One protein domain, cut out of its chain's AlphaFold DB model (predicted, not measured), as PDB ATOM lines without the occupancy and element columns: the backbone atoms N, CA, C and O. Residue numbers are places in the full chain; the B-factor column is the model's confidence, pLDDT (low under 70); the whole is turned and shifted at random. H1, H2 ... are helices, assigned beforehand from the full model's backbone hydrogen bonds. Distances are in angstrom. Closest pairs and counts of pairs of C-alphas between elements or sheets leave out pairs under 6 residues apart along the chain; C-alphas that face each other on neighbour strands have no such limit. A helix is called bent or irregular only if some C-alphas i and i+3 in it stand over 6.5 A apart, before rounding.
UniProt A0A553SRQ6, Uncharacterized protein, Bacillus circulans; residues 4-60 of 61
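This is residues 4 to 60 of the 61 residues of an uncharacterized protein of Bacillus circulans (UniProt A0A553SRQ6). Two helices, H1 and H2, fold back on each other as a helical hairpin, and a third helix, H3, turns off beyond the far end of H2 like an arm, with residues 51 to 60 sticking out free. The arm makes much of the length of the whole. The printed part has 57 residues, with three named helices in the order H1, H2, H3 and no named strand, and its class is all helix. It is loose, with a radius of gyration of the C-alphas of 13.9 A, and its C-alphas span 42 by 19 by 17 A.

H1 holds residues 4 to 16 and is 19.7 A long from first to last C-alpha; it begins at C-alpha 4, at (-28.303, 43.921, -30.601). After a tight link of 4 residues, H2 holds residues 21 to 38, the longest helix by residues, and is 25.4 A long from first to last C-alpha. Its first C-alpha, that of Ser 21, is at (-44.988, 43.014, -39.452). After a second tight link of 4 residues, H3 holds residues 43 to 59 and is 24.6 A long from first to last C-alpha, ending at C-alpha 59, at (-27.448, 16.329, -14.134). No helix is bent.

H1 and H2 touch, with 5 pairs of C-alphas within 8 A. Their closest C-alphas are those of Lys 11 and Leu 24, 6.9 A apart. They run opposite ways at a shallow tilt of 20 degrees and form a helical hairpin. H2 and H3 are close but not clearly touching: their closest C-alphas, those of Leu 38 and Ile 46, are 7.2 A apart. The lines of H2 and H3 are about perpendicular, at 71 degrees, only just beyond steep. H1 and H3 are apart, but only just, with 8.2 A between their closest C-alphas. In H2 and H3 every pair of O i and N i+4 is within hydrogen-bond range; in H1 7 of 9 pairs are.

The outline is a rod, and the two C-alphas farthest apart are those of Ile 16 and Val 60, at 42.8 A. Residues 51 to 60, of which 51 to 59 belong to H3, stand free. Without them the body has 47 residues, spans 31 by 16 by 16 A and has a radius of gyration of 11.5 A. The printed part has no cut, and neither link is long. The mean pLDDT of the printed part is 91.3, that of H3 is 83, and residues 59 to 60 are under 70.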
ATOM      1  N   SER A   4     -27.669  42.696 -30.111       91.50
ATOM      2  CA  SER A   4     -28.303  43.921 -30.601       91.50
ATOM      3  C   SER A   4     -28.100  44.136 -32.102       91.50
ATOM      4  O   SER A   4     -28.974  44.685 -32.772       91.50
ATOM      5  N   GLU A   5     -26.963  43.690 -32.638       93.94
ATOM      6  CA  GLU A   5     -26.621  43.780 -34.061       93.94
ATOM      7  C   GLU A   5     -27.285  42.646 -34.847       93.94
ATOM      8  O   GLU A   5     -27.844  42.865 -35.924       93.94
ATOM      9  N   ALA A   6     -27.313  41.449 -34.254       93.12
ATOM     10  CA  ALA A   6     -27.945  40.260 -34.812       93.12
ATOM     11  C   ALA A   6     -29.412  40.476 -35.179       93.12
ATOM     12  O   ALA A   6     -29.869  39.994 -36.217       93.12
ATOM     13  N   TRP A   7     -30.142  41.237 -34.357       94.62
ATOM     14  CA  TRP A   7     -31.537  41.573 -34.619       94.62
ATOM     15  C   TRP A   7     -31.737  42.245 -35.987       94.62
ATOM     16  O   TRP A   7     -32.712  41.942 -36.673       94.62
ATOM     17  N   GLN A   8     -30.829  43.132 -36.409       93.94
ATOM     18  CA  GLN A   8     -30.985  43.864 -37.672       93.94
ATOM     19  C   GLN A   8     -30.877  42.929 -38.877       93.94
ATOM     20  O   GLN A   8     -31.731  42.967 -39.763       93.94
ATOM     21  N   LEU A   9     -29.871  42.050 -38.876       94.75
ATOM     22  CA  LEU A   9     -29.668  41.071 -39.945       94.75
ATOM     23  C   LEU A   9     -30.787  40.027 -39.965       94.75
ATOM     24  O   LEU A   9     -31.326  39.718 -41.026       94.75
ATOM     25  N   TYR A  10     -31.197  39.539 -38.791       95.56
ATOM     26  CA  TYR A  10     -32.299  38.590 -38.666       95.56
ATOM     27  C   TYR A  10     -33.615  39.178 -39.185       95.56
ATOM     28  O   TYR A  10     -34.320  38.540 -39.965       95.56
ATOM     29  N   LYS A  11     -33.941  40.419 -38.801       97.12
ATOM     30  CA  LYS A  11     -35.137  41.113 -39.288       97.12
ATOM     31  C   LYS A  11     -35.119  41.240 -40.812       97.12
ATOM     32  O   LYS A  11     -36.141  40.963 -41.433       97.12
ATOM     33  N   ALA A  12     -33.991  41.643 -41.399       96.81
ATOM     34  CA  ALA A  12     -33.861  41.785 -42.848       96.81
ATOM     35  C   ALA A  12     -34.096  40.448 -43.574       96.81
ATOM     36  O   ALA A  12     -34.902  40.398 -44.502       96.81
ATOM     37  N   ASP A  13     -33.484  39.360 -43.095       98.06
ATOM     38  CA  ASP A  13     -33.700  38.004 -43.625       98.06
ATOM     39  C   ASP A  13     -35.184  37.603 -43.576       98.06
ATOM     40  O   ASP A  13     -35.764  37.163 -44.569       98.06
ATOM     41  N   LYS A  14     -35.849  37.831 -42.436       98.12
ATOM     42  CA  LYS A  14     -37.266  37.477 -42.266       98.12
ATOM     43  C   LYS A  14     -38.208  38.335 -43.101       98.12
ATOM     44  O   LYS A  14     -39.225  37.833 -43.572       98.12
ATOM     45  N   GLN A  15     -37.866  39.596 -43.343       98.12
ATOM     46  CA  GLN A  15     -38.615  40.440 -44.274       98.12
ATOM     47  C   GLN A  15     -38.534  39.911 -45.709       98.12
ATOM     48  O   GLN A  15     -39.563  39.851 -46.376       98.12
ATOM     49  N   ILE A  16     -37.354  39.472 -46.162       98.38
ATOM     50  CA  ILE A  16     -37.176  38.855 -47.490       98.38
ATOM     51  C   ILE A  16     -37.990  37.557 -47.598       98.38
ATOM     52  O   ILE A  16     -38.602  37.295 -48.629       98.38
ATOM     53  N   GLN A  17     -38.067  36.782 -46.516       98.31
ATOM     54  CA  GLN A  17     -38.878  35.561 -46.428       98.31
ATOM     55  C   GLN A  17     -40.393  35.823 -46.306       98.31
ATOM     56  O   GLN A  17     -41.166  34.873 -46.199       98.31
ATOM     57  N   GLY A  18     -40.842  37.083 -46.305       98.19
ATOM     58  CA  GLY A  18     -42.265  37.432 -46.294       98.19
ATOM     59  C   GLY A  18     -42.937  37.373 -44.918       98.19
ATOM     60  O   GLY A  18     -44.160  37.271 -44.838       98.19
ATOM     61  N   TYR A  19     -42.175  37.444 -43.823       98.50
ATOM     62  CA  TYR A  19     -42.752  37.468 -42.477       98.50
ATOM     63  C   TYR A  19     -43.584  38.740 -42.256       98.50
ATOM     64  O   TYR A  19     -43.173  39.847 -42.613       98.50
ATOM     65  N   SER A  20     -44.740  38.591 -41.600       98.25
ATOM     66  CA  SER A  20     -45.624  39.721 -41.301       98.25
ATOM     67  C   SER A  20     -44.977  40.727 -40.339       98.25
ATOM     68  O   SER A  20     -44.146  40.382 -39.491       98.25
ATOM     69  N   SER A  21     -45.420  41.984 -40.401       97.38
ATOM     70  CA  SER A  21     -44.988  43.014 -39.452       97.38
ATOM     71  C   SER A  21     -45.365  42.670 -38.005       97.38
ATOM     72  O   SER A  21     -44.609  43.004 -37.089       97.38
ATOM     73  N   GLN A  22     -46.485  41.966 -37.785       98.31
ATOM     74  CA  GLN A  22     -46.884  41.502 -36.455       98.31
ATOM     75  C   GLN A  22     -45.914  40.439 -35.923       98.31
ATOM     76  O   GLN A  22     -45.457  40.551 -34.785       98.31
ATOM     77  N   THR A  23     -45.529  39.467 -36.754       98.31
ATOM     78  CA  THR A  23     -44.549  38.430 -36.393       98.31
ATOM     79  C   THR A  23     -43.192  39.048 -36.054       98.31
ATOM     80  O   THR A  23     -42.616  38.755 -35.010       98.31
ATOM     81  N   LEU A  24     -42.707  39.982 -36.878       98.38
ATOM     82  CA  LEU A  24     -41.445  40.682 -36.617       98.38
ATOM     83  C   LEU A  24     -41.498  41.511 -35.327       98.38
ATOM     84  O   LEU A  24     -40.494  41.630 -34.626       98.38
ATOM     85  N   LYS A  25     -42.658  42.077 -34.977       98.00
ATOM     86  CA  LYS A  25     -42.835  42.785 -33.703       98.00
ATOM     87  C   LYS A  25     -42.710  41.833 -32.510       98.00
ATOM     88  O   LYS A  25     -42.043  42.195 -31.545       98.00
ATOM     89  N   ALA A  26     -43.303  40.639 -32.585       98.19
ATOM     90  CA  ALA A  26     -43.180  39.621 -31.541       98.19
ATOM     91  C   ALA A  26     -41.716  39.187 -31.352       98.19
ATOM     92  O   ALA A  26     -41.188  39.272 -30.246       98.19
ATOM     93  N   TYR A  27     -41.011  38.872 -32.440       97.38
ATOM     94  CA  TYR A  27     -39.598  38.479 -32.375       97.38
ATOM     95  C   TYR A  27     -38.681  39.593 -31.858       97.38
ATOM     96  O   TYR A  27     -37.695  39.323 -31.174       97.38
ATOM     97  N   LYS A  28     -39.017  40.866 -32.112       96.94
ATOM     98  CA  LYS A  28     -38.286  41.994 -31.519       96.94
ATOM     99  C   LYS A  28     -38.407  42.004 -29.996       96.94
ATOM    100  O   LYS A  28     -37.435  42.305 -29.309       96.94
ATOM    101  N   ILE A  29     -39.600  41.708 -29.476       97.75
ATOM    102  CA  ILE A  29     -39.846  41.626 -28.031       97.75
ATOM    103  C   ILE A  29     -39.034  40.472 -27.439       97.75
ATOM    104  O   ILE A  29     -38.346  40.676 -26.442       97.75
ATOM    105  N   GLU A  30     -39.037  39.302 -28.078       94.56
ATOM    106  CA  GLU A  30     -38.226  38.151 -27.660       94.56
ATOM    107  C   GLU A  30     -36.724  38.481 -27.640       94.56
ATOM    108  O   GLU A  30     -36.048  38.245 -26.641       94.56
ATOM    109  N   SER A  31     -36.208  39.120 -28.696       94.19
ATOM    110  CA  SER A  31     -34.817  39.589 -28.759       94.19
ATOM    111  C   SER A  31     -34.481  40.565 -27.624       94.19
ATOM    112  O   SER A  31     -33.445  40.427 -26.969       94.19
ATOM    113  N   ALA A  32     -35.375  41.514 -27.333       95.38
ATOM    114  CA  ALA A  32     -35.197  42.456 -26.233       95.38
ATOM    115  C   ALA A  32     -35.199  41.759 -24.862       95.38
ATOM    116  O   ALA A  32     -34.418  42.133 -23.987       95.38
ATOM    117  N   LEU A  33     -36.029  40.727 -24.674       94.81
ATOM    118  CA  LEU A  33     -36.033  39.914 -23.456       94.81
ATOM    119  C   LEU A  33     -34.723  39.138 -23.297       94.81
ATOM    120  O   LEU A  33     -34.157  39.136 -22.205       94.81
ATOM    121  N   PHE A  34     -34.191  38.546 -24.370       90.88
ATOM    122  CA  PHE A  34     -32.884  37.893 -24.310       90.88
ATOM    123  C   PHE A  34     -31.780  38.866 -23.908       90.88
ATOM    124  O   PHE A  34     -31.016  38.560 -22.998       90.88
ATOM    125  N   ILE A  35     -31.737  40.059 -24.504       93.38
ATOM    126  CA  ILE A  35     -30.756  41.087 -24.131       93.38
ATOM    127  C   ILE A  35     -30.923  41.493 -22.662       93.38
ATOM    128  O   ILE A  35     -29.936  41.597 -21.935       93.38
ATOM    129  N   LYS A  36     -32.165  41.680 -22.201       94.75
ATOM    130  CA  LYS A  36     -32.472  42.058 -20.816       94.75
ATOM    131  C   LYS A  36     -32.008  41.009 -19.801       94.75
ATOM    132  O   LYS A  36     -31.510  41.383 -18.745       94.75
ATOM    133  N   HIS A  37     -32.196  39.721 -20.090       91.25
ATOM    134  CA  HIS A  37     -31.949  38.642 -19.126       91.25
ATOM    135  C   HIS A  37     -30.572  37.979 -19.261       91.25
ATOM    136  O   HIS A  37     -30.017  37.527 -18.264       91.25
ATOM    137  N   LEU A  38     -30.011  37.911 -20.470       88.44
ATOM    138  CA  LEU A  38     -28.733  37.244 -20.755       88.44
ATOM    139  C   LEU A  38     -27.581  38.230 -20.996       88.44
ATOM    140  O   LEU A  38     -26.416  37.811 -21.017       88.44
ATOM    141  N   GLY A  39     -27.903  39.519 -21.131       91.62
ATOM    142  CA  GLY A  39     -26.982  40.593 -21.482       91.62
ATOM    143  C   GLY A  39     -26.862  40.794 -22.992       91.62
ATOM    144  O   GLY A  39     -27.159  39.902 -23.789       91.62
ATOM    145  N   ASN A  40     -26.384  41.974 -23.394       94.50
ATOM    146  CA  ASN A  40     -26.043  42.259 -24.786       94.50
ATOM    147  C   ASN A  40     -24.658  41.690 -25.130       94.50
ATOM    148  O   ASN A  40     -23.684  42.425 -25.254       94.50
ATOM    149  N   VAL A  41     -24.570  40.364 -25.190       92.81
ATOM    150  CA  VAL A  41     -23.321  39.625 -25.404       92.81
ATOM    151  C   VAL A  41     -23.220  39.083 -26.830       92.81
ATOM    152  O   VAL A  41     -24.170  39.124 -27.615       92.81
ATOM    153  N   GLU A  42     -22.047  38.553 -27.153       94.31
ATOM    154  CA  GLU A  42     -21.810  37.748 -28.347       94.31
ATOM    155  C   GLU A  42     -22.757  36.535 -28.411       94.31
ATOM    156  O   GLU A  42     -22.983  35.854 -27.407       94.31
ATOM    157  N   ILE A  43     -23.280  36.210 -29.599       89.88
ATOM    158  CA  ILE A  43     -24.167  35.041 -29.795       89.88
ATOM    159  C   ILE A  43     -23.520  33.742 -29.291       89.88
ATOM    160  O   ILE A  43     -24.190  32.912 -28.674       89.88
ATOM    161  N   VAL A  44     -22.212  33.579 -29.513       91.38
ATOM    162  CA  VAL A  44     -21.441  32.408 -29.059       91.38
ATOM    163  C   VAL A  44     -21.522  32.246 -27.537       91.38
ATOM    164  O   VAL A  44     -21.604  31.131 -27.022       91.38
ATOM    165  N   GLU A  45     -21.574  33.353 -26.797       90.19
ATOM    166  CA  GLU A  45     -21.717  33.317 -25.347       90.19
ATOM    167  C   GLU A  45     -23.128  32.911 -24.907       90.19
ATOM    168  O   GLU A  45     -23.269  32.166 -23.935       90.19
ATOM    169  N   ILE A  46     -24.174  33.304 -25.642       85.62
ATOM    170  CA  ILE A  46     -25.519  32.757 -25.409       85.62
ATOM    171  C   ILE A  46     -25.533  31.244 -25.603       85.62
ATOM    172  O   ILE A  46     -26.052  30.532 -24.744       85.62
ATOM    173  N   GLN A  47     -24.948  30.738 -26.690       86.69
ATOM    174  CA  GLN A  47     -24.921  29.302 -26.967       86.69
ATOM    175  C   GLN A  47     -24.240  28.527 -25.831       86.69
ATOM    176  O   GLN A  47     -24.747  27.495 -25.383       86.69
ATOM    177  N   ARG A  48     -23.134  29.067 -25.304       88.81
ATOM    178  CA  ARG A  48     -22.443  28.524 -24.130       88.81
ATOM    179  C   ARG A  48     -23.335  28.531 -22.882       88.81
ATOM    180  O   ARG A  48     -23.460  27.501 -22.224       88.81
ATOM    181  N   LYS A  49     -23.984  29.659 -22.567       85.88
ATOM    182  CA  LYS A  49     -24.882  29.794 -21.401       85.88
ATOM    183  C   LYS A  49     -26.062  28.816 -21.464       85.88
ATOM    184  O   LYS A  49     -26.378  28.178 -20.463       85.88
ATOM    185  N   LEU A  50     -26.678  28.660 -22.636       84.88
ATOM    186  CA  LEU A  50     -27.793  27.729 -22.843       84.88
ATOM    187  C   LEU A  50     -27.354  26.267 -22.709       84.88
ATOM    188  O   LEU A  50     -28.018  25.496 -22.018       84.88
ATOM    189  N   SER A  51     -26.218  25.896 -23.309       85.81
ATOM    190  CA  SER A  51     -25.678  24.527 -23.232       85.81
ATOM    191  C   SER A  51     -25.364  24.120 -21.791       85.81
ATOM    192  O   SER A  51     -25.669  22.999 -21.376       85.81
ATOM    193  N   ASN A  52     -24.826  25.052 -21.000       83.25
ATOM    194  CA  ASN A  52     -24.579  24.837 -19.577       83.25
ATOM    195  C   ASN A  52     -25.887  24.635 -18.800       83.25
ATOM    196  O   ASN A  52     -25.995  23.671 -18.050       83.25
ATOM    197  N   CYS A  53     -26.903  25.472 -19.035       80.69
ATOM    198  CA  CYS A  53     -28.199  25.361 -18.355       80.69
ATOM    199  C   CYS A  53     -28.902  24.019 -18.636       80.69
ATOM    200  O   CYS A  53     -29.482  23.412 -17.736       80.69
ATOM    201  N   ILE A  54     -28.828  23.524 -19.876       80.69
ATOM    202  CA  ILE A  54     -29.368  22.206 -20.242       80.69
ATOM    203  C   ILE A  54     -28.585  21.093 -19.535       80.69
ATOM    204  O   ILE A  54     -29.188  20.189 -18.961       80.69
ATOM    205  N   SER A  55     -27.252  21.179 -19.531       82.25
ATOM    206  CA  SER A  55     -26.383  20.192 -18.879       82.25
ATOM    207  C   SER A  55     -26.604  20.128 -17.364       82.25
ATOM    208  O   SER A  55     -26.595  19.044 -16.787       82.25
ATOM    209  N   GLU A  56     -26.846  21.270 -16.718       79.69
ATOM    210  CA  GLU A  56     -27.210  21.351 -15.301       79.69
ATOM    211  C   GLU A  56     -28.578  20.719 -15.032       79.69
ATOM    212  O   GLU A  56     -28.697  19.915 -14.114       79.69
ATOM    213  N   LYS A  57     -29.599  20.997 -15.855       75.69
ATOM    214  CA  LYS A  57     -30.930  20.381 -15.699       75.69
ATOM    215  C   LYS A  57     -30.929  18.867 -15.908       75.69
ATOM    216  O   LYS A  57     -31.714  18.180 -15.266       75.69
ATOM    217  N   LEU A  58     -30.075  18.351 -16.790       73.50
ATOM    218  CA  LEU A  58     -29.942  16.912 -17.038       73.50
ATOM    219  C   LEU A  58     -29.127  16.189 -15.959       73.50
ATOM    220  O   LEU A  58     -29.316  14.997 -15.773       73.50
ATOM    221  N   ARG A  59     -28.238  16.890 -15.245       68.56
ATOM    222  CA  ARG A  59     -27.448  16.329 -14.134       68.56
ATOM    223  C   ARG A  59     -28.233  16.132 -12.836       68.56
ATOM    224  O   ARG A  59     -27.720  15.483 -11.931       68.56
ATOM    225  N   VAL A  60     -29.408  16.747 -12.721       61.00
ATOM    226  CA  VAL A  60     -30.238  16.746 -11.503       61.00
ATOM    227  C   VAL A  60     -31.395  15.728 -11.601       61.00
ATOM    228  O   VAL A  60     -32.182  15.613 -10.667       61.00
TER     229      VAL A  60